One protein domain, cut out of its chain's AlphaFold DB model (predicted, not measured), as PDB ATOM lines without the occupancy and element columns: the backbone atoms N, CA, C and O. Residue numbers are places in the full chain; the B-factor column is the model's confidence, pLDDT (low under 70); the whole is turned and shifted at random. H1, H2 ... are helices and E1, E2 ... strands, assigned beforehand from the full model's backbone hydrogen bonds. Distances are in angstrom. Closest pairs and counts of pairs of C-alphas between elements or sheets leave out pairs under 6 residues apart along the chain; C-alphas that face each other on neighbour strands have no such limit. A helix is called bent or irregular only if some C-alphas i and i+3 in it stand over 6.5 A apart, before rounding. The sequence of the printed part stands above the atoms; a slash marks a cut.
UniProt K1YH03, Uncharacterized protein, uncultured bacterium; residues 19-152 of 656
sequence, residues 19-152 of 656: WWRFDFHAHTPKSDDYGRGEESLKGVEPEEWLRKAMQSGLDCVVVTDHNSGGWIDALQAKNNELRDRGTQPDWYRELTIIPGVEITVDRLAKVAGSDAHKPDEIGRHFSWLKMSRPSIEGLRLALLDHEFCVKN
ATOM      1  N   TRP A  19     171.139 -11.948   9.657       94.12
ATOM      2  CA  TRP A  19     171.045 -12.004  11.110       94.12
ATOM      3  C   TRP A  19     171.193 -10.609  11.704       94.12
ATOM      4  O   TRP A  19     172.142  -9.891  11.393       94.12
ATOM      5  N   TRP A  20     170.263 -10.256  12.577       94.81
ATOM      6  CA  TRP A  20     170.200  -8.976  13.265       94.81
ATOM      7  C   TRP A  20     170.338  -9.209  14.762       94.81
ATOM      8  O   TRP A  20     169.758 -10.156  15.296       94.81
ATOM      9  N   ARG A  21     171.097  -8.357  15.443       95.62
ATOM     10  CA  ARG A  21     171.349  -8.470  16.876       95.62
ATOM     11  C   ARG A  21     170.290  -7.709  17.670       95.62
ATOM     12  O   ARG A  21     170.215  -6.485  17.575       95.62
ATOM     13  N   PHE A  22     169.498  -8.438  18.448       96.12
ATOM     14  CA  PHE A  22     168.389  -7.923  19.247       96.12
ATOM     15  C   PHE A  22     168.687  -8.020  20.737       96.12
ATOM     16  O   PHE A  22     169.028  -9.095  21.228       96.12
ATOM     17  N   ASP A  23     168.447  -6.935  21.459       96.25
ATOM     18  CA  ASP A  23     168.238  -6.976  22.903       96.25
ATOM     19  C   ASP A  23     166.738  -6.858  23.190       96.25
ATOM     20  O   ASP A  23     166.118  -5.864  22.816       96.25
ATOM     21  N   PHE A  24     166.145  -7.891  23.793       94.19
ATOM     22  CA  PHE A  24     164.704  -7.945  24.056       94.19
ATOM     23  C   PHE A  24     164.268  -7.284  25.364       94.19
ATOM     24  O   PHE A  24     163.067  -7.230  25.620       94.19
ATOM     25  N   HIS A  25     165.210  -6.836  26.195       93.56
ATOM     26  CA  HIS A  25     164.878  -6.350  27.524       93.56
ATOM     27  C   HIS A  25     165.804  -5.205  27.922       93.56
ATOM     28  O   HIS A  25     166.871  -5.426  28.493       93.56
ATOM     29  N   ALA A  26     165.376  -3.981  27.630       95.00
ATOM     30  CA  ALA A  26     166.051  -2.774  28.074       95.00
ATOM     31  C   ALA A  26     165.043  -1.782  28.655       95.00
ATOM     32  O   ALA A  26     164.000  -1.511  28.055       95.00
ATOM     33  N   HIS A  27     165.399  -1.209  29.800       94.38
ATOM     34  CA  HIS A  27     164.640  -0.151  30.446       94.38
ATOM     35  C   HIS A  27     165.207   1.220  30.090       94.38
ATOM     36  O   HIS A  27     166.349   1.392  29.639       94.38
ATOM     37  N   THR A  28     164.389   2.225  30.332       94.25
ATOM     38  CA  THR A  28     164.701   3.633  30.171       94.25
ATOM     39  C   THR A  28     164.510   4.380  31.488       94.25
ATOM     40  O   THR A  28     163.828   3.868  32.375       94.25
ATOM     41  N   PRO A  29     165.011   5.623  31.631       93.19
ATOM     42  CA  PRO A  29     164.733   6.493  32.774       93.19
ATOM     43  C   PRO A  29     163.256   6.686  33.121       93.19
ATOM     44  O   PRO A  29     162.957   7.218  34.190       93.19
ATOM     45  N   LYS A  30     162.330   6.310  32.226       90.44
ATOM     46  CA  LYS A  30     160.899   6.362  32.500       90.44
ATOM     47  C   LYS A  30     160.375   5.136  33.256       90.44
ATOM     48  O   LYS A  30     159.303   5.253  33.846       90.44
ATOM     49  N   SER A  31     161.103   4.018  33.262       89.31
ATOM     50  CA  SER A  31     160.792   2.865  34.109       89.31
ATOM     51  C   SER A  31     161.034   3.195  35.584       89.31
ATOM     52  O   SER A  31     162.006   3.872  35.931       89.31
ATOM     53  N   ASP A  32     160.160   2.703  36.463       86.06
ATOM     54  CA  ASP A  32     160.185   3.001  37.903       86.06
ATOM     55  C   ASP A  32     161.456   2.488  38.606       86.06
ATOM     56  O   ASP A  32     161.899   3.050  39.610       86.06
ATOM     57  N   ASP A  33     162.054   1.425  38.077       86.94
ATOM     58  CA  ASP A  33     163.222   0.731  38.618       86.94
ATOM     59  C   ASP A  33     164.544   1.095  37.917       86.94
ATOM     60  O   ASP A  33     165.611   0.577  38.275       86.94
ATOM     61  N   TYR A  34     164.509   2.027  36.959       89.06
ATOM     62  CA  TYR A  34     165.700   2.464  36.241       89.06
ATOM     63  C   TYR A  34     166.753   3.056  37.183       89.06
ATOM     64  O   TYR A  34     166.462   3.816  38.111       89.06
ATOM     65  N   GLY A  35     168.010   2.681  36.962       88.06
ATOM     66  CA  GLY A  35     169.137   3.028  37.821       88.06
ATOM     67  C   GLY A  35     169.214   2.237  39.133       88.06
ATOM     68  O   GLY A  35     170.212   2.376  39.842       88.06
ATOM     69  N   ARG A  36     168.213   1.402  39.466       88.00
ATOM     70  CA  ARG A  36     168.130   0.604  40.709       88.00
ATOM     71  C   ARG A  36     168.451   1.422  41.973       88.00
ATOM     72  O   ARG A  36     169.213   0.987  42.835       88.00
ATOM     73  N   GLY A  37     167.881   2.626  42.062       81.94
ATOM     74  CA  GLY A  37     168.048   3.553  43.193       81.94
ATOM     75  C   GLY A  37     169.129   4.629  43.021       81.94
ATOM     76  O   GLY A  37     169.308   5.455  43.913       81.94
ATOM     77  N   GLU A  38     169.841   4.659  41.891       87.00
ATOM     78  CA  GLU A  38     170.833   5.692  41.571       87.00
ATOM     79  C   GLU A  38     170.196   6.861  40.794       87.00
ATOM     80  O   GLU A  38     170.085   6.838  39.569       87.00
ATOM     81  N   GLU A  39     169.772   7.907  41.514       81.75
ATOM     82  CA  GLU A  39     168.963   9.006  40.953       81.75
ATOM     83  C   GLU A  39     169.672   9.798  39.835       81.75
ATOM     84  O   GLU A  39     169.013  10.340  38.949       81.75
ATOM     85  N   SER A  40     171.012   9.825  39.812       85.62
ATOM     86  CA  SER A  40     171.791  10.468  38.741       85.62
ATOM     87  C   SER A  40     171.550   9.845  37.365       85.62
ATOM     88  O   SER A  40     171.707  10.530  36.356       85.62
ATOM     89  N   LEU A  41     171.134   8.577  37.306       85.75
ATOM     90  CA  LEU A  41     170.850   7.882  36.049       85.75
ATOM     91  C   LEU A  41     169.475   8.230  35.468       85.75
ATOM     92  O   LEU A  41     169.248   8.006  34.282       85.75
ATOM     93  N   LYS A  42     168.575   8.849  36.243       83.81
ATOM     94  CA  LYS A  42     167.294   9.336  35.706       83.81
ATOM     95  C   LYS A  42     167.438  10.578  34.825       83.81
ATOM     96  O   LYS A  42     166.524  10.900  34.076       83.81
ATOM     97  N   GLY A  43     168.583  11.260  34.902       86.56
ATOM     98  CA  GLY A  43     168.933  12.393  34.041       86.56
ATOM     99  C   GLY A  43     169.614  12.001  32.725       86.56
ATOM    100  O   GLY A  43     170.161  12.873  32.056       86.56
ATOM    101  N   VAL A  44     169.657  10.712  32.369       92.94
ATOM    102  CA  VAL A  44     170.228  10.260  31.092       92.94
ATOM    103  C   VAL A  44     169.363  10.761  29.936       92.94
ATOM    104  O   VAL A  44     168.166  10.498  29.887       92.94
ATOM    105  N   GLU A  45     169.986  11.446  28.980       95.00
ATOM    106  CA  GLU A  45     169.321  11.929  27.769       95.00
ATOM    107  C   GLU A  45     169.152  10.808  26.721       95.00
ATOM    108  O   GLU A  45     170.008   9.917  26.635       95.00
ATOM    109  N   PRO A  46     168.121  10.868  25.851       95.56
ATOM    110  CA  PRO A  46     167.901   9.876  24.793       95.56
ATOM    111  C   PRO A  46     169.126   9.634  23.900       95.56
ATOM    112  O   PRO A  46     169.385   8.504  23.500       95.56
ATOM    113  N   GLU A  47     169.917  10.675  23.611       95.44
ATOM    114  CA  GLU A  47     171.137  10.554  22.799       95.44
ATOM    115  C   GLU A  47     172.201   9.673  23.465       95.44
ATOM    116  O   GLU A  47     172.803   8.833  22.801       95.44
ATOM    117  N   GLU A  48     172.409   9.825  24.776       95.00
ATOM    118  CA  GLU A  48     173.383   9.027  25.525       95.00
ATOM    119  C   GLU A  48     172.935   7.566  25.633       95.00
ATOM    120  O   GLU A  48     173.748   6.655  25.459       95.00
ATOM    121  N   TRP A  49     171.638   7.330  25.842       96.56
ATOM    122  CA  TRP A  49     171.067   5.982  25.852       96.56
ATOM    123  C   TRP A  49     171.234   5.296  24.485       96.56
ATOM    124  O   TRP A  49     171.755   4.181  24.405       96.56
ATOM    125  N   LEU A  50     170.879   5.991  23.394       96.69
ATOM    126  CA  LEU A  50     171.035   5.487  22.024       96.69
ATOM    127  C   LEU A  50     172.500   5.218  21.689       96.69
ATOM    128  O   LEU A  50     172.813   4.170  21.129       96.69
ATOM    129  N   ARG A  51     173.410   6.116  22.083       96.31
ATOM    130  CA  ARG A  51     174.850   5.938  21.890       96.31
ATOM    131  C   ARG A  51     175.336   4.627  22.501       96.31
ATOM    132  O   ARG A  51     176.103   3.916  21.856       96.31
ATOM    133  N   LYS A  52     174.901   4.283  23.715       95.94
ATOM    134  CA  LYS A  52     175.300   3.031  24.380       95.94
ATOM    135  C   LYS A  52     174.720   1.796  23.698       95.94
ATOM    136  O   LYS A  52     175.473   0.857  23.440       95.94
ATOM    137  N   ALA A  53     173.443   1.825  23.315       95.62
ATOM    138  CA  ALA A  53     172.816   0.750  22.540       95.62
ATOM    139  C   ALA A  53     173.518   0.521  21.186       95.62
ATOM    140  O   ALA A  53     173.760  -0.608  20.760       95.62
ATOM    141  N   MET A  54     173.905   1.605  20.518       95.56
ATOM    142  CA  MET A  54     174.625   1.567  19.250       95.56
ATOM    143  C   MET A  54     176.056   1.030  19.418       95.56
ATOM    144  O   MET A  54     176.500   0.156  18.670       95.56
ATOM    145  N   GLN A  55     176.774   1.491  20.444       95.12
ATOM    146  CA  GLN A  55     178.136   1.043  20.751       95.12
ATOM    147  C   GLN A  55     178.207  -0.413  21.214       95.12
ATOM    148  O   GLN A  55     179.208  -1.080  20.952       95.12
ATOM    149  N   SER A  56     177.156  -0.934  21.858       93.56
ATOM    150  CA  SER A  56     177.083  -2.354  22.223       93.56
ATOM    151  C   SER A  56     176.905  -3.263  21.006       93.56
ATOM    152  O   SER A  56     177.123  -4.474  21.092       93.56
ATOM    153  N   GLY A  57     176.611  -2.679  19.846       93.25
ATOM    154  CA  GLY A  57     176.606  -3.347  18.559       93.25
ATOM    155  C   GLY A  57     175.243  -3.907  18.153       93.25
ATOM    156  O   GLY A  57     175.202  -4.806  17.310       93.25
ATOM    157  N   LEU A  58     174.163  -3.431  18.777       95.00
ATOM    158  CA  LEU A  58     172.795  -3.865  18.509       95.00
ATOM    159  C   LEU A  58     172.270  -3.296  17.194       95.00
ATOM    160  O   LEU A  58     172.517  -2.142  16.854       95.00
ATOM    161  N   ASP A  59     171.508  -4.111  16.478       94.81
ATOM    162  CA  ASP A  59     170.698  -3.653  15.351       94.81
ATOM    163  C   ASP A  59     169.281  -3.287  15.793       94.81
ATOM    164  O   ASP A  59     168.627  -2.442  15.181       94.81
ATOM    165  N   CYS A  60     168.815  -3.926  16.866       95.94
ATOM    166  CA  CYS A  60     167.480  -3.755  17.404       95.94
ATOM    167  C   CYS A  60     167.510  -3.756  18.929       95.94
ATOM    168  O   CYS A  60     168.210  -4.560  19.548       95.94
ATOM    169  N   VAL A  61     166.691  -2.901  19.528       96.25
ATOM    170  CA  VAL A  61     166.451  -2.890  20.969       96.25
ATOM    171  C   VAL A  61     164.954  -2.833  21.236       96.25
ATOM    172  O   VAL A  61     164.228  -2.040  20.628       96.25
ATOM    173  N   VAL A  62     164.493  -3.712  22.118       94.62
ATOM    174  CA  VAL A  62     163.126  -3.715  22.620       94.62
ATOM    175  C   VAL A  62     163.123  -2.998  23.958       94.62
ATOM    176  O   VAL A  62     163.833  -3.384  24.885       94.62
ATOM    177  N   VAL A  63     162.335  -1.934  24.031       94.94
ATOM    178  CA  VAL A  63     162.175  -1.137  25.244       94.94
ATOM    179  C   VAL A  63     160.943  -1.636  25.984       94.94
ATOM    180  O   VAL A  63     159.838  -1.594  25.438       94.94
ATOM    181  N   THR A  64     161.145  -2.126  27.203       92.00
ATOM    182  CA  THR A  64     160.134  -2.823  28.013       92.00
ATOM    183  C   THR A  64     159.973  -2.168  29.382       92.00
ATOM    184  O   THR A  64     160.013  -2.847  30.402       92.00
ATOM    185  N   ASP A  65     159.802  -0.846  29.404       89.81
ATOM    186  CA  ASP A  65     159.632  -0.096  30.651       89.81
ATOM    187  C   ASP A  65     158.425  -0.600  31.456       89.81
ATOM    188  O   ASP A  65     157.331  -0.821  30.918       89.81
ATOM    189  N   HIS A  66     158.579  -0.700  32.776       85.44
ATOM    190  CA  HIS A  66     157.460  -1.054  33.640       85.44
ATOM    191  C   HIS A  66     156.381   0.032  33.605       85.44
ATOM    192  O   HIS A  66     156.617   1.192  33.942       85.44
ATOM    193  N   ASN A  67     155.166  -0.362  33.213       79.19
ATOM    194  CA  ASN A  67     153.971   0.488  33.193       79.19
ATOM    195  C   ASN A  67     154.124   1.806  32.403       79.19
ATOM    196  O   ASN A  67     153.373   2.757  32.639       79.19
ATOM    197  N   SER A  68     155.058   1.880  31.449       80.06
ATOM    198  CA  SER A  68     155.275   3.076  30.634       80.06
ATOM    199  C   SER A  68     155.642   2.749  29.191       80.06
ATOM    200  O   SER A  68     156.308   1.768  28.907       80.06
ATOM    201  N   GLY A  69     155.225   3.609  28.264       82.19
ATOM    202  CA  GLY A  69     155.778   3.683  26.904       82.19
ATOM    203  C   GLY A  69     156.312   5.081  26.585       82.19
ATOM    204  O   GLY A  69     156.589   5.398  25.432       82.19
ATOM    205  N   GLY A  70     156.409   5.950  27.600       84.75
ATOM    206  CA  GLY A  70     156.570   7.395  27.426       84.75
ATOM    207  C   GLY A  70     157.917   7.836  26.850       84.75
ATOM    208  O   GLY A  70     158.059   9.002  26.494       84.75
ATOM    209  N   TRP A  71     158.898   6.934  26.763       92.69
ATOM    210  CA  TRP A  71     160.215   7.221  26.188       92.69
ATOM    211  C   TRP A  71     160.402   6.695  24.762       92.69
ATOM    212  O   TRP A  71     161.364   7.083  24.104       92.69
ATOM    213  N   ILE A  72     159.473   5.878  24.249       93.25
ATOM    214  CA  ILE A  72     159.555   5.314  22.892       93.25
ATOM    215  C   ILE A  72     159.586   6.428  21.845       93.25
ATOM    216  O   ILE A  72     160.501   6.464  21.024       93.25
ATOM    217  N   ASP A  73     158.638   7.367  21.908       93.81
ATOM    218  CA  ASP A  73     158.541   8.467  20.942       93.81
ATOM    219  C   ASP A  73     159.774   9.379  21.000       93.81
ATOM    220  O   ASP A  73     160.284   9.805  19.964       93.81
ATOM    221  N   ALA A  74     160.299   9.640  22.202       95.00
ATOM    222  CA  ALA A  74     161.499  10.452  22.398       95.00
ATOM    223  C   ALA A  74     162.746   9.777  21.806       95.00
ATOM    224  O   ALA A  74     163.522  10.416  21.091       95.00
ATOM    225  N   LEU A  75     162.914   8.474  22.054       95.75
ATOM    226  CA  LEU A  75     163.995   7.679  21.482       95.75
ATOM    227  C   LEU A  75     163.888   7.596  19.955       95.75
ATOM    228  O   LEU A  75     164.882   7.797  19.262       95.75
ATOM    229  N   GLN A  76     162.695   7.348  19.409       94.88
ATOM    230  CA  GLN A  76     162.475   7.290  17.962       94.88
ATOM    231  C   GLN A  76     162.709   8.649  17.290       94.88
ATOM    232  O   GLN A  76     163.365   8.705  16.250       94.88
ATOM    233  N   ALA A  77     162.229   9.746  17.886       95.62
ATOM    234  CA  ALA A  77     162.466  11.097  17.388       95.62
ATOM    235  C   ALA A  77     163.963  11.421  17.355       95.62
ATOM    236  O   ALA A  77     164.469  11.867  16.324       95.62
ATOM    237  N   LYS A  78     164.687  11.122  18.441       96.25
ATOM    238  CA  LYS A  78     166.130  11.363  18.512       96.25
ATOM    239  C   LYS A  78     166.923  10.468  17.557       96.25
ATOM    240  O   LYS A  78     167.863  10.936  16.923       96.25
ATOM    241  N   ASN A  79     166.525   9.208  17.393       95.56
ATOM    242  CA  ASN A  79     167.134   8.293  16.430       95.56
ATOM    243  C   ASN A  79     166.942   8.778  14.979       95.56
ATOM    244  O   ASN A  79     167.890   8.763  14.197       95.56
ATOM    245  N   ASN A  80     165.751   9.281  14.630       95.19
ATOM    246  CA  ASN A  80     165.490   9.890  13.320       95.19
ATOM    247  C   ASN A  80     166.307  11.177  13.107       95.19
ATOM    248  O   ASN A  80     166.887  11.356  12.041       95.19
ATOM    249  N   GLU A  81     166.409  12.043  14.122       95.56
ATOM    250  CA  GLU A  81     167.259  13.244  14.083       95.56
ATOM    251  C   GLU A  81     168.727  12.884  13.797       95.56
ATOM    252  O   GLU A  81     169.364  13.510  12.951       95.56
ATOM    253  N   LEU A  82     169.258  11.856  14.471       94.44
ATOM    254  CA  LEU A  82     170.622  11.369  14.253       94.44
ATOM    255  C   LEU A  82     170.802  10.775  12.850       94.44
ATOM    256  O   LEU A  82     171.810  11.067  12.208       94.44
ATOM    257  N   ARG A  83     169.823   9.999  12.359       92.12
ATOM    258  CA  ARG A  83     169.825   9.421  11.006       92.12
ATOM    259  C   ARG A  83     169.897  10.494   9.927       92.12
ATOM    260  O   ARG A  83     170.709  10.377   9.011       92.12
ATOM    261  N   ASP A  84     169.054  11.516  10.046       93.38
ATOM    262  CA  ASP A  84     168.829  12.529   9.010       93.38
ATOM    263  C   ASP A  84     169.832  13.699   9.100       93.38
ATOM    264  O   ASP A  84     169.802  14.640   8.301       93.38
ATOM    265  N   ARG A  85     170.763  13.646  10.062       91.75
ATOM    266  CA  ARG A  85     171.840  14.624  10.222       91.75
ATOM    267  C   ARG A  85     172.815  14.538   9.042       91.75
ATOM    268  O   ARG A  85     173.327  13.471   8.725       91.75
ATOM    269  N   GLY A  86     173.158  15.684   8.444       87.94
ATOM    270  CA  GLY A  86     174.074  15.737   7.288       87.94
ATOM    271  C   GLY A  86     175.481  15.172   7.549       87.94
ATOM    272  O   GLY A  86     176.163  14.755   6.618       87.94
ATOM    273  N   THR A  87     175.917  15.127   8.809       91.25
ATOM    274  CA  THR A  87     177.098  14.368   9.238       91.25
ATOM    275  C   THR A  87     176.744  13.622  10.516       91.25
ATOM    276  O   THR A  87     176.492  14.239  11.554       91.25
ATOM    277  N   GLN A  88     176.677  12.299  10.410       91.19
ATOM    278  CA  GLN A  88     176.376  11.411  11.524       91.19
ATOM    279  C   GLN A  88     177.586  11.323  12.471       91.19
ATOM    280  O   GLN A  88     178.725  11.410  12.009       91.19
ATOM    281  N   PRO A  89     177.373  11.177  13.791       91.38
ATOM    282  CA  PRO A  89     178.457  10.898  14.730       91.38
ATOM    283  C   PRO A  89     179.216   9.609  14.382       91.38
ATOM    284  O   PRO A  89     178.606   8.648  13.929       91.38
ATOM    285  N   ASP A  90     180.509   9.534  14.710       91.81
ATOM    286  CA  ASP A  90     181.355   8.358  14.416       91.81
ATOM    287  C   ASP A  90     180.874   7.046  15.069       91.81
ATOM    288  O   ASP A  90     181.275   5.957  14.670       91.81
ATOM    289  N   TRP A  91     180.044   7.144  16.112       91.56
ATOM    290  CA  TRP A  91     179.447   6.005  16.817       91.56
ATOM    291  C   TRP A  91     178.048   5.642  16.315       91.56
ATOM    292  O   TRP A  91     177.482   4.652  16.782       91.56
ATOM    293  N   TYR A  92     177.461   6.458  15.436       93.38
ATOM    294  CA  TYR A  92     176.110   6.233  14.952       93.38
ATOM    295  C   TYR A  92     176.065   4.966  14.099       93.38
ATOM    296  O   TYR A  92     176.870   4.766  13.193       93.38
ATOM    297  N   ARG A  93     175.074   4.128  14.383       91.56
ATOM    298  CA  ARG A  93     174.667   3.011  13.538       91.56
ATOM    299  C   ARG A  93     173.153   3.006  13.470       91.56
ATOM    300  O   ARG A  93     172.489   3.458  14.396       91.56
ATOM    301  N   GLU A  94     172.608   2.448  12.404       90.06
ATOM    302  CA  GLU A  94     171.167   2.249  12.325       90.06
ATOM    303  C   GLU A  94     170.701   1.303  13.447       90.06
ATOM    304  O   GLU A  94     171.274   0.230  13.649       90.06
ATOM    305  N   LEU A  95     169.681   1.732  14.195       94.44
ATOM    306  CA  LEU A  95     169.098   0.995  15.313       94.44
ATOM    307  C   LEU A  95     167.576   1.016  15.187       94.44
ATOM    308  O   LEU A  95     166.965   2.082  15.097       94.44
ATOM    309  N   THR A  96     166.953  -0.158  15.215       95.06
ATOM    310  CA  THR A  96     165.494  -0.286  15.261       95.06
ATOM    311  C   THR A  96     165.022  -0.341  16.707       95.06
ATOM    312  O   THR A  96     165.494  -1.160  17.492       95.06
ATOM    313  N   ILE A  97     164.061   0.511  17.053       94.88
ATOM    314  CA  ILE A  97     163.513   0.608  18.408       94.88
ATOM    315  C   ILE A  97     162.103   0.039  18.392       94.88
ATOM    316  O   ILE A  97     161.240   0.537  17.664       94.88
ATOM    317  N   ILE A  98     161.882  -1.005  19.184       92.25
ATOM    318  CA  ILE A  98     160.608  -1.717  19.251       92.25
ATOM    319  C   ILE A  98     160.004  -1.511  20.644       92.25
ATOM    320  O   ILE A  98     160.671  -1.803  21.634       92.25
ATOM    321  N   PRO A  99     158.756  -1.030  20.761       91.56
ATOM    322  CA  PRO A  99     158.067  -1.023  22.042       91.56
ATOM    323  C   PRO A  99     157.705  -2.454  22.448       91.56
ATOM    324  O   PRO A  99     157.224  -3.238  21.626       91.56
ATOM    325  N   GLY A 100     157.908  -2.788  23.716       89.25
ATOM    326  CA  GLY A 100     157.532  -4.071  24.292       89.25
ATOM    327  C   GLY A 100     156.820  -3.911  25.630       89.25
ATOM    328  O   GLY A 100     156.814  -2.842  26.233       89.25
ATOM    329  N   VAL A 101     156.200  -4.996  26.082       87.44
ATOM    330  CA  VAL A 101     155.606  -5.103  27.415       87.44
ATOM    331  C   VAL A 101     156.108  -6.382  28.060       87.44
ATOM    332  O   VAL A 101     156.182  -7.425  27.403       87.44
ATOM    333  N   GLU A 102     156.450  -6.303  29.337       84.44
ATOM    334  CA  GLU A 102     156.851  -7.469  30.108       84.44
ATOM    335  C   GLU A 102     155.622  -8.178  30.690       84.44
ATOM    336  O   GLU A 102     154.742  -7.557  31.288       84.44
ATOM    337  N   ILE A 103     155.555  -9.498  30.504       81.75
ATOM    338  CA  ILE A 103     154.507 -10.356  31.061       81.75
ATOM    339  C   ILE A 103     155.180 -11.562  31.709       81.75
ATOM    340  O   ILE A 103     155.915 -12.300  31.052       81.75
ATOM    341  N   THR A 104     154.897 -11.794  32.989       81.50
ATOM    342  CA  THR A 104     155.403 -12.962  33.714       81.50
ATOM    343  C   THR A 104     154.688 -14.232  33.253       81.50
ATOM    344  O   THR A 104     153.458 -14.297  33.240       81.50
ATOM    345  N   VAL A 105     155.462 -15.255  32.889       81.81
ATOM    346  CA  VAL A 105     154.962 -16.561  32.435       81.81
ATOM    347  C   VAL A 105     155.771 -17.700  33.062       81.81
ATOM    348  O   VAL A 105     156.962 -17.548  33.308       81.81
ATOM    349  N   ASP A 106     155.159 -18.873  33.253       81.44
ATOM    350  CA  ASP A 106     155.804 -20.053  33.874       81.44
ATOM    351  C   ASP A 106     156.787 -20.811  32.948       81.44
ATOM    352  O   ASP A 106     157.297 -21.877  33.301       81.44
ATOM    353  N   ARG A 107     157.029 -20.330  31.721       77.06
ATOM    354  CA  ARG A 107     157.809 -21.039  30.688       77.06
ATOM    355  C   ARG A 107     159.174 -20.395  30.446       77.06
ATOM    356  O   ARG A 107     159.328 -19.186  30.554       77.06
ATOM    357  N   LEU A 108     160.142 -21.215  30.028       73.69
ATOM    358  CA  LEU A 108     161.480 -20.774  29.615       73.69
ATOM    359  C   LEU A 108     161.426 -19.861  28.378       73.69
ATOM    360  O   LEU A 108     160.786 -20.197  27.377       73.69
ATOM    361  N   ALA A 109     162.155 -18.745  28.436       74.81
ATOM    362  CA  ALA A 109     162.315 -17.818  27.320       74.81
ATOM    363  C   ALA A 109     163.167 -18.429  26.191       74.81
ATOM    364  O   ALA A 109     164.153 -19.123  26.436       74.81
ATOM    365  N   LYS A 110     162.783 -18.161  24.936       85.44
ATOM    366  CA  LYS A 110     163.525 -18.585  23.730       85.44
ATOM    367  C   LYS A 110     164.518 -17.531  23.232       85.44
ATOM    368  O   LYS A 110     165.456 -17.868  22.513       85.44
ATOM    369  N   VAL A 111     164.320 -16.280  23.633       91.62
ATOM    370  CA  VAL A 111     165.163 -15.129  23.298       91.62
ATOM    371  C   VAL A 111     165.810 -14.570  24.559       91.62
ATOM    372  O   VAL A 111     165.304 -14.776  25.663       91.62
ATOM    373  N   ALA A 112     166.928 -13.876  24.391       91.12
ATOM    374  CA  ALA A 112     167.687 -13.248  25.455       91.12
ATOM    375  C   ALA A 112     167.496 -11.726  25.428       91.12
ATOM    376  O   ALA A 112     167.412 -11.110  24.365       91.12
ATOM    377  N   GLY A 113     167.473 -11.126  26.610       91.81
ATOM    378  CA  GLY A 113     167.506  -9.682  26.808       91.81
ATOM    379  C   GLY A 113     168.419  -9.354  27.980       91.81
ATOM    380  O   GLY A 113     168.681 -10.220  28.819       91.81
ATOM    381  N   SER A 114     168.960  -8.141  27.999       93.06
ATOM    382  CA  SER A 114     169.950  -7.725  28.996       93.06
ATOM    383  C   SER A 114     169.363  -7.421  30.370       93.06
ATOM    384  O   SER A 114     170.123  -7.477  31.337       93.06
ATOM    385  N   ASP A 115     168.055  -7.148  30.453       93.12
ATOM    386  CA  ASP A 115     167.405  -6.578  31.642       93.12
ATOM    387  C   ASP A 115     168.153  -5.313  32.099       93.12
ATOM    388  O   ASP A 115     168.540  -5.158  33.256       93.12
ATOM    389  N   ALA A 116     168.481  -4.449  31.131       94.12
ATOM    390  CA  ALA A 116     169.324  -3.285  31.369       94.12
ATOM    391  C   ALA A 116     168.558  -2.184  32.107       94.12
ATOM    392  O   ALA A 116     167.665  -1.558  31.538       94.12
ATOM    393  N   HIS A 117     168.988  -1.869  33.329       93.94
ATOM    394  CA  HIS A 117     168.496  -0.736  34.126       93.94
ATOM    395  C   HIS A 117     169.431   0.472  34.058       93.94
ATOM    396  O   HIS A 117     169.167   1.492  34.696       93.94
ATOM    397  N   LYS A 118     170.545   0.363  33.329       93.81
ATOM    398  CA  LYS A 118     171.539   1.427  33.132       93.81
ATOM    399  C   LYS A 118     172.071   1.403  31.697       93.81
ATOM    400  O   LYS A 118     172.126   0.330  31.097       93.81
ATOM    401  N   PRO A 119     172.545   2.535  31.139       91.69
ATOM    402  CA  PRO A 119     172.991   2.579  29.744       91.69
ATOM    403  C   PRO A 119     174.124   1.593  29.420       91.69
ATOM    404  O   PRO A 119     174.138   1.000  28.347       91.69
ATOM    405  N   ASP A 120     175.051   1.373  30.356       92.75
ATOM    406  CA  ASP A 120     176.191   0.460  30.176       92.75
ATOM    407  C   ASP A 120     175.814  -1.034  30.179       92.75
ATOM    408  O   ASP A 120     176.640  -1.876  29.828       92.75
ATOM    409  N   GLU A 121     174.587  -1.382  30.573       95.25
ATOM    410  CA  GLU A 121     174.102  -2.767  30.608       95.25
ATOM    411  C   GLU A 121     173.452  -3.191  29.281       95.25
ATOM    412  O   GLU A 121     173.322  -4.389  29.012       95.25
ATOM    413  N   ILE A 122     173.088  -2.226  28.428       95.94
ATOM    414  CA  ILE A 122     172.376  -2.470  27.171       95.94
ATOM    415  C   ILE A 122     173.218  -3.356  26.246       95.94
ATOM    416  O   ILE A 122     174.373  -3.058  25.932       95.94
ATOM    417  N   GLY A 123     172.622  -4.441  25.752       93.25
ATOM    418  CA  GLY A 123     173.272  -5.394  24.857       93.25
ATOM    419  C   GLY A 123     174.229  -6.372  25.547       93.25
ATOM    420  O   GLY A 123     174.937  -7.104  24.845       93.25
ATOM    421  N   ARG A 124     174.246  -6.427  26.892       94.12
ATOM    422  CA  ARG A 124     174.982  -7.444  27.671       94.12
ATOM    423  C   ARG A 124     174.536  -8.867  27.331       94.12
ATOM    424  O   ARG A 124     175.367  -9.768  27.236       94.12
ATOM    425  N   HIS A 125     173.236  -9.049  27.122       93.94
ATOM    426  CA  HIS A 125     172.640 -10.266  26.585       93.94
ATOM    427  C   HIS A 125     171.782  -9.899  25.378       93.94
ATOM    428  O   HIS A 125     171.183  -8.830  25.337       93.94
ATOM    429  N   PHE A 126     171.781 -10.766  24.372       95.75
ATOM    430  CA  PHE A 126     171.115 -10.521  23.102       95.75
ATOM    431  C   PHE A 126     170.873 -11.840  22.367       95.75
ATOM    432  O   PHE A 126     171.513 -12.856  22.653       95.75
ATOM    433  N   SER A 127     169.995 -11.793  21.374       96.06
ATOM    434  CA  SER A 127     169.749 -12.873  20.420       96.06
ATOM    435  C   SER A 127     170.035 -12.395  19.003       96.06
ATOM    436  O   SER A 127     169.767 -11.247  18.655       96.06
ATOM    437  N   TRP A 128     170.533 -13.286  18.153       96.62
ATOM    438  CA  TRP A 128     170.537 -13.077  16.710       96.62
ATOM    439  C   TRP A 128     169.230 -13.588  16.120       96.62
ATOM    440  O   TRP A 128     168.868 -14.745  16.343       96.62
ATOM    441  N   LEU A 129     168.541 -12.746  15.353       95.81
ATOM    442  CA  LEU A 129     167.329 -13.124  14.635       95.81
ATOM    443  C   LEU A 129     167.501 -12.960  13.131       95.81
ATOM    444  O   LEU A 129     167.962 -11.917  12.663       95.81
ATOM    445  N   LYS A 130     167.102 -13.977  12.366       93.88
ATOM    446  CA  LYS A 130     167.176 -13.960  10.903       93.88
ATOM    447  C   LYS A 130     165.917 -13.335  10.305       93.88
ATOM    448  O   LYS A 130     164.824 -13.864  10.468       93.88
ATOM    449  N   MET A 131     166.060 -12.215   9.596       92.19
ATOM    450  CA  MET A 131     164.956 -11.563   8.876       92.19
ATOM    451  C   MET A 131     165.467 -10.635   7.765       92.19
ATOM    452  O   MET A 131     166.636 -10.257   7.750       92.19
ATOM    453  N   SER A 132     164.609 -10.266   6.810       88.75
ATOM    454  CA  SER A 132     164.952  -9.311   5.734       88.75
ATOM    455  C   SER A 132     165.158  -7.897   6.258       88.75
ATOM    456  O   SER A 132     166.145  -7.245   5.939       88.75
ATOM    457  N   ARG A 133     164.242  -7.447   7.111       89.62
ATOM    458  CA  ARG A 133     164.313  -6.163   7.800       89.62
ATOM    459  C   ARG A 133     163.732  -6.288   9.207       89.62
ATOM    460  O   ARG A 133     162.732  -7.001   9.369       89.62
ATOM    461  N   PRO A 134     164.281  -5.571  10.197       90.69
ATOM    462  CA  PRO A 134     163.682  -5.456  11.515       90.69
ATOM    463  C   PRO A 134     162.253  -4.922  11.427       90.69
ATOM    464  O   PRO A 134     162.005  -3.805  10.984       90.69
ATOM    465  N   SER A 135     161.286  -5.759  11.784       91.06
ATOM    466  CA  SER A 135     159.862  -5.418  11.776       91.06
ATOM    467  C   SER A 135     159.098  -6.381  12.675       91.06
ATOM    468  O   SER A 135     159.557  -7.498  12.901       91.06
ATOM    469  N   ILE A 136     157.921  -5.975  13.156       89.50
ATOM    470  CA  ILE A 136     157.064  -6.843  13.980       89.50
ATOM    471  C   ILE A 136     156.684  -8.130  13.235       89.50
ATOM    472  O   ILE A 136     156.779  -9.211  13.805       89.50
ATOM    473  N   GLU A 137     156.327  -8.040  11.952       91.19
ATOM    474  CA  GLU A 137     156.025  -9.233  11.147       91.19
ATOM    475  C   GLU A 137     157.265 -10.109  10.920       91.19
ATOM    476  O   GLU A 137     157.185 -11.331  11.034       91.19
ATOM    477  N   GLY A 138     158.436  -9.508  10.667       91.56
ATOM    478  CA  GLY A 138     159.697 -10.252  10.566       91.56
ATOM    479  C   GLY A 138     160.053 -10.978  11.865       91.56
ATOM    480  O   GLY A 138     160.429 -12.147  11.835       91.56
ATOM    481  N   LEU A 139     159.859 -10.315  13.008       91.75
ATOM    482  CA  LEU A 139     160.025 -10.897  14.337       91.75
ATOM    483  C   LEU A 139     159.047 -12.056  14.562       91.75
ATOM    484  O   LEU A 139     159.458 -13.129  14.991       91.75
ATOM    485  N   ARG A 140     157.765 -11.872  14.227       92.00
ATOM    486  CA  ARG A 140     156.742 -12.917  14.340       92.00
ATOM    487  C   ARG A 140     157.115 -14.162  13.536       92.00
ATOM    488  O   ARG A 140     157.029 -15.262  14.070       92.00
ATOM    489  N   LEU A 141     157.539 -13.998  12.281       91.75
ATOM    490  CA  LEU A 141     157.964 -15.109  11.423       91.75
ATOM    491  C   LEU A 141     159.211 -15.809  11.974       91.75
ATOM    492  O   LEU A 141     159.219 -17.033  12.073       91.75
ATOM    493  N   ALA A 142     160.221 -15.048  12.405       92.38
ATOM    494  CA  ALA A 142     161.439 -15.605  12.992       92.38
ATOM    495  C   ALA A 142     161.164 -16.403  14.281       92.38
ATOM    496  O   ALA A 142     161.820 -17.407  14.537       92.38
ATOM    497  N   LEU A 143     160.190 -15.979  15.091       90.81
ATOM    498  CA  LEU A 143     159.806 -16.683  16.318       90.81
ATOM    499  C   LEU A 143     158.921 -17.910  16.065       90.81
ATOM    500  O   LEU A 143     158.972 -18.854  16.853       90.81
ATOM    501  N   LEU A 144     158.116 -17.911  14.995       91.38
ATOM    502  CA  LEU A 144     157.365 -19.099  14.574       91.38
ATOM    503  C   LEU A 144     158.306 -20.230  14.146       91.38
ATOM    504  O   LEU A 144     158.003 -21.387  14.415       91.38
ATOM    505  N   ASP A 145     159.443 -19.880  13.541       89.75
ATOM    506  CA  ASP A 145     160.461 -20.819  13.066       89.75
ATOM    507  C   ASP A 145     161.777 -20.688  13.856       89.75
ATOM    508  O   ASP A 145     162.880 -20.531  13.317       89.75
ATOM    509  N   HIS A 146     161.646 -20.672  15.189       89.38
ATOM    510  CA  HIS A 146     162.734 -20.290  16.088       89.38
ATOM    511  C   HIS A 146     163.965 -21.202  16.001       89.38
ATOM    512  O   HIS A 146     165.057 -20.769  16.354       89.38
ATOM    513  N   GLU A 147     163.808 -22.457  15.570       90.00
ATOM    514  CA  GLU A 147     164.907 -23.427  15.463       90.00
ATOM    515  C   GLU A 147     165.954 -22.981  14.437       90.00
ATOM    516  O   GLU A 147     167.152 -23.121  14.679       90.00
ATOM    517  N   PHE A 148     165.514 -22.344  13.347       88.75
ATOM    518  CA  PHE A 148     166.389 -21.889  12.266       88.75
ATOM    519  C   PHE A 148     166.635 -20.381  12.275       88.75
ATOM    520  O   PHE A 148     167.610 -19.912  11.682       88.75
ATOM    521  N   CYS A 149     165.761 -19.611  12.930       93.19
ATOM    522  CA  CYS A 149     165.778 -18.152  12.870       93.19
ATOM    523  C   CYS A 149     166.212 -17.457  14.167       93.19
ATOM    524  O   CYS A 149     166.365 -16.236  14.137       93.19
ATOM    525  N   VAL A 150     166.449 -18.178  15.271       94.88
ATOM    526  CA  VAL A 150     166.905 -17.604  16.551       94.88
ATOM    527  C   VAL A 150     168.204 -18.269  17.006       94.88
ATOM    528  O   VAL A 150     168.266 -19.482  17.180       94.88
ATOM    529  N   LYS A 151     169.250 -17.470  17.251       94.75
ATOM    530  CA  LYS A 151     170.534 -17.947  17.791       94.75
ATOM    531  C   LYS A 151     170.971 -17.132  19.005       94.75
ATOM    532  O   LYS A 151     171.232 -15.935  18.904       94.75
ATOM    533  N   ASN A 152     171.116 -17.802  20.146       92.69
ATOM    534  CA  ASN A 152     171.601 -17.215  21.399       92.69
ATOM    535  C   ASN A 152     173.107 -17.471  21.547       92.69
ATOM    536  O   ASN A 152     173.535 -18.288  22.358       92.69
TER     537      ASN A 152
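What this domain is: This is residues 19 to 152 of the 656 residues of an uncharacterized protein of uncultured bacterium (UniProt K1YH03). A small, twisted sheet of four strands runs through the domain, with H4 and H3 packed together at its E3 and E2 end and H5 and H6 at its E4 end. H1 and H2 make a small corner away from the sheet, and residues 104 to 109 of the long link between E3 and E4 stick out as a free loop. The printed part has 134 residues, in the order E1 H1 H2 H3 E2 H4 E3 E4 H5 H6; the mixed sheet runs E3 E2 E1 E4. The class is mixed, helices and strands, with under half of the residues in named elements; the whole is compact, with a radius of gyration of the C-alphas of 14.6 A and spans of 40 by 38 by 22 A.

Where its parts are: Find C-alpha 19 at (171.045, -12.004, 11.110); from there E1, residues 19 to 26, runs 19.9 A. Next come H1, 34 to 37, H2, 39 to 43, and H3, 46 to 55, 14.1 A long. H1 is irregular: its C-alphas 34 and 37 are 7.4 A apart. E2 is residues 60 to 63. H4, residues 72 to 83, begins at C-alpha 72, (159.555, 5.314, 22.892), and runs 16.2 A. E3 is 96 to 99, E4 127 to 131, H5 136 to 144, and H6 146 to 149, ending at C-alpha 149, (165.778, -18.152, 12.870).

How they stand to each other: Look first at E1, whose pairing is staggered. Residues 19 to 22 pair with antiparallel E4, where N 20 and O 129 are 2.8 A apart; residues 22 to 26 pair with parallel E2, where N 62 and O 23 are 2.8 A apart. E3 is parallel to E2, with N 61 and O 96 at 2.9 A. E1, H1 H2 H3, E2 and E2, H4, E3 are strand-helix-strand units, parallel neighbour strands joined through helices; the latter crossover is right-handed. H4 lies over E3; their closest C-alphas, of Ile 72 and Pro 99, are 6.6 A apart. With residues 74 to 79 alone H4 touches H3, at a steep tilt of 66 degrees; their closest C-alphas are Pro 46 and Leu 75, 5.6 A. H3, H5 and H6 only graze the sheet. H1 and H2 touch only at the corner, C-alphas 35 and 41 being 5.4 A apart. Every O i to N i+4 pair is within hydrogen-bond range in H3, H4 and H5; in H2 it is 0 of 1, with 1 of 2 O i to N i+3 pairs; H1 and H6 are too short for an i+4 pair.

The domain as a whole: The C-alphas farthest apart, of Gly 86 and Asp 106, are 48.2 A apart. The printed part has no cut. The links H4 to E3 and E3 to E4 are long. No printed residue is under 70 in pLDDT.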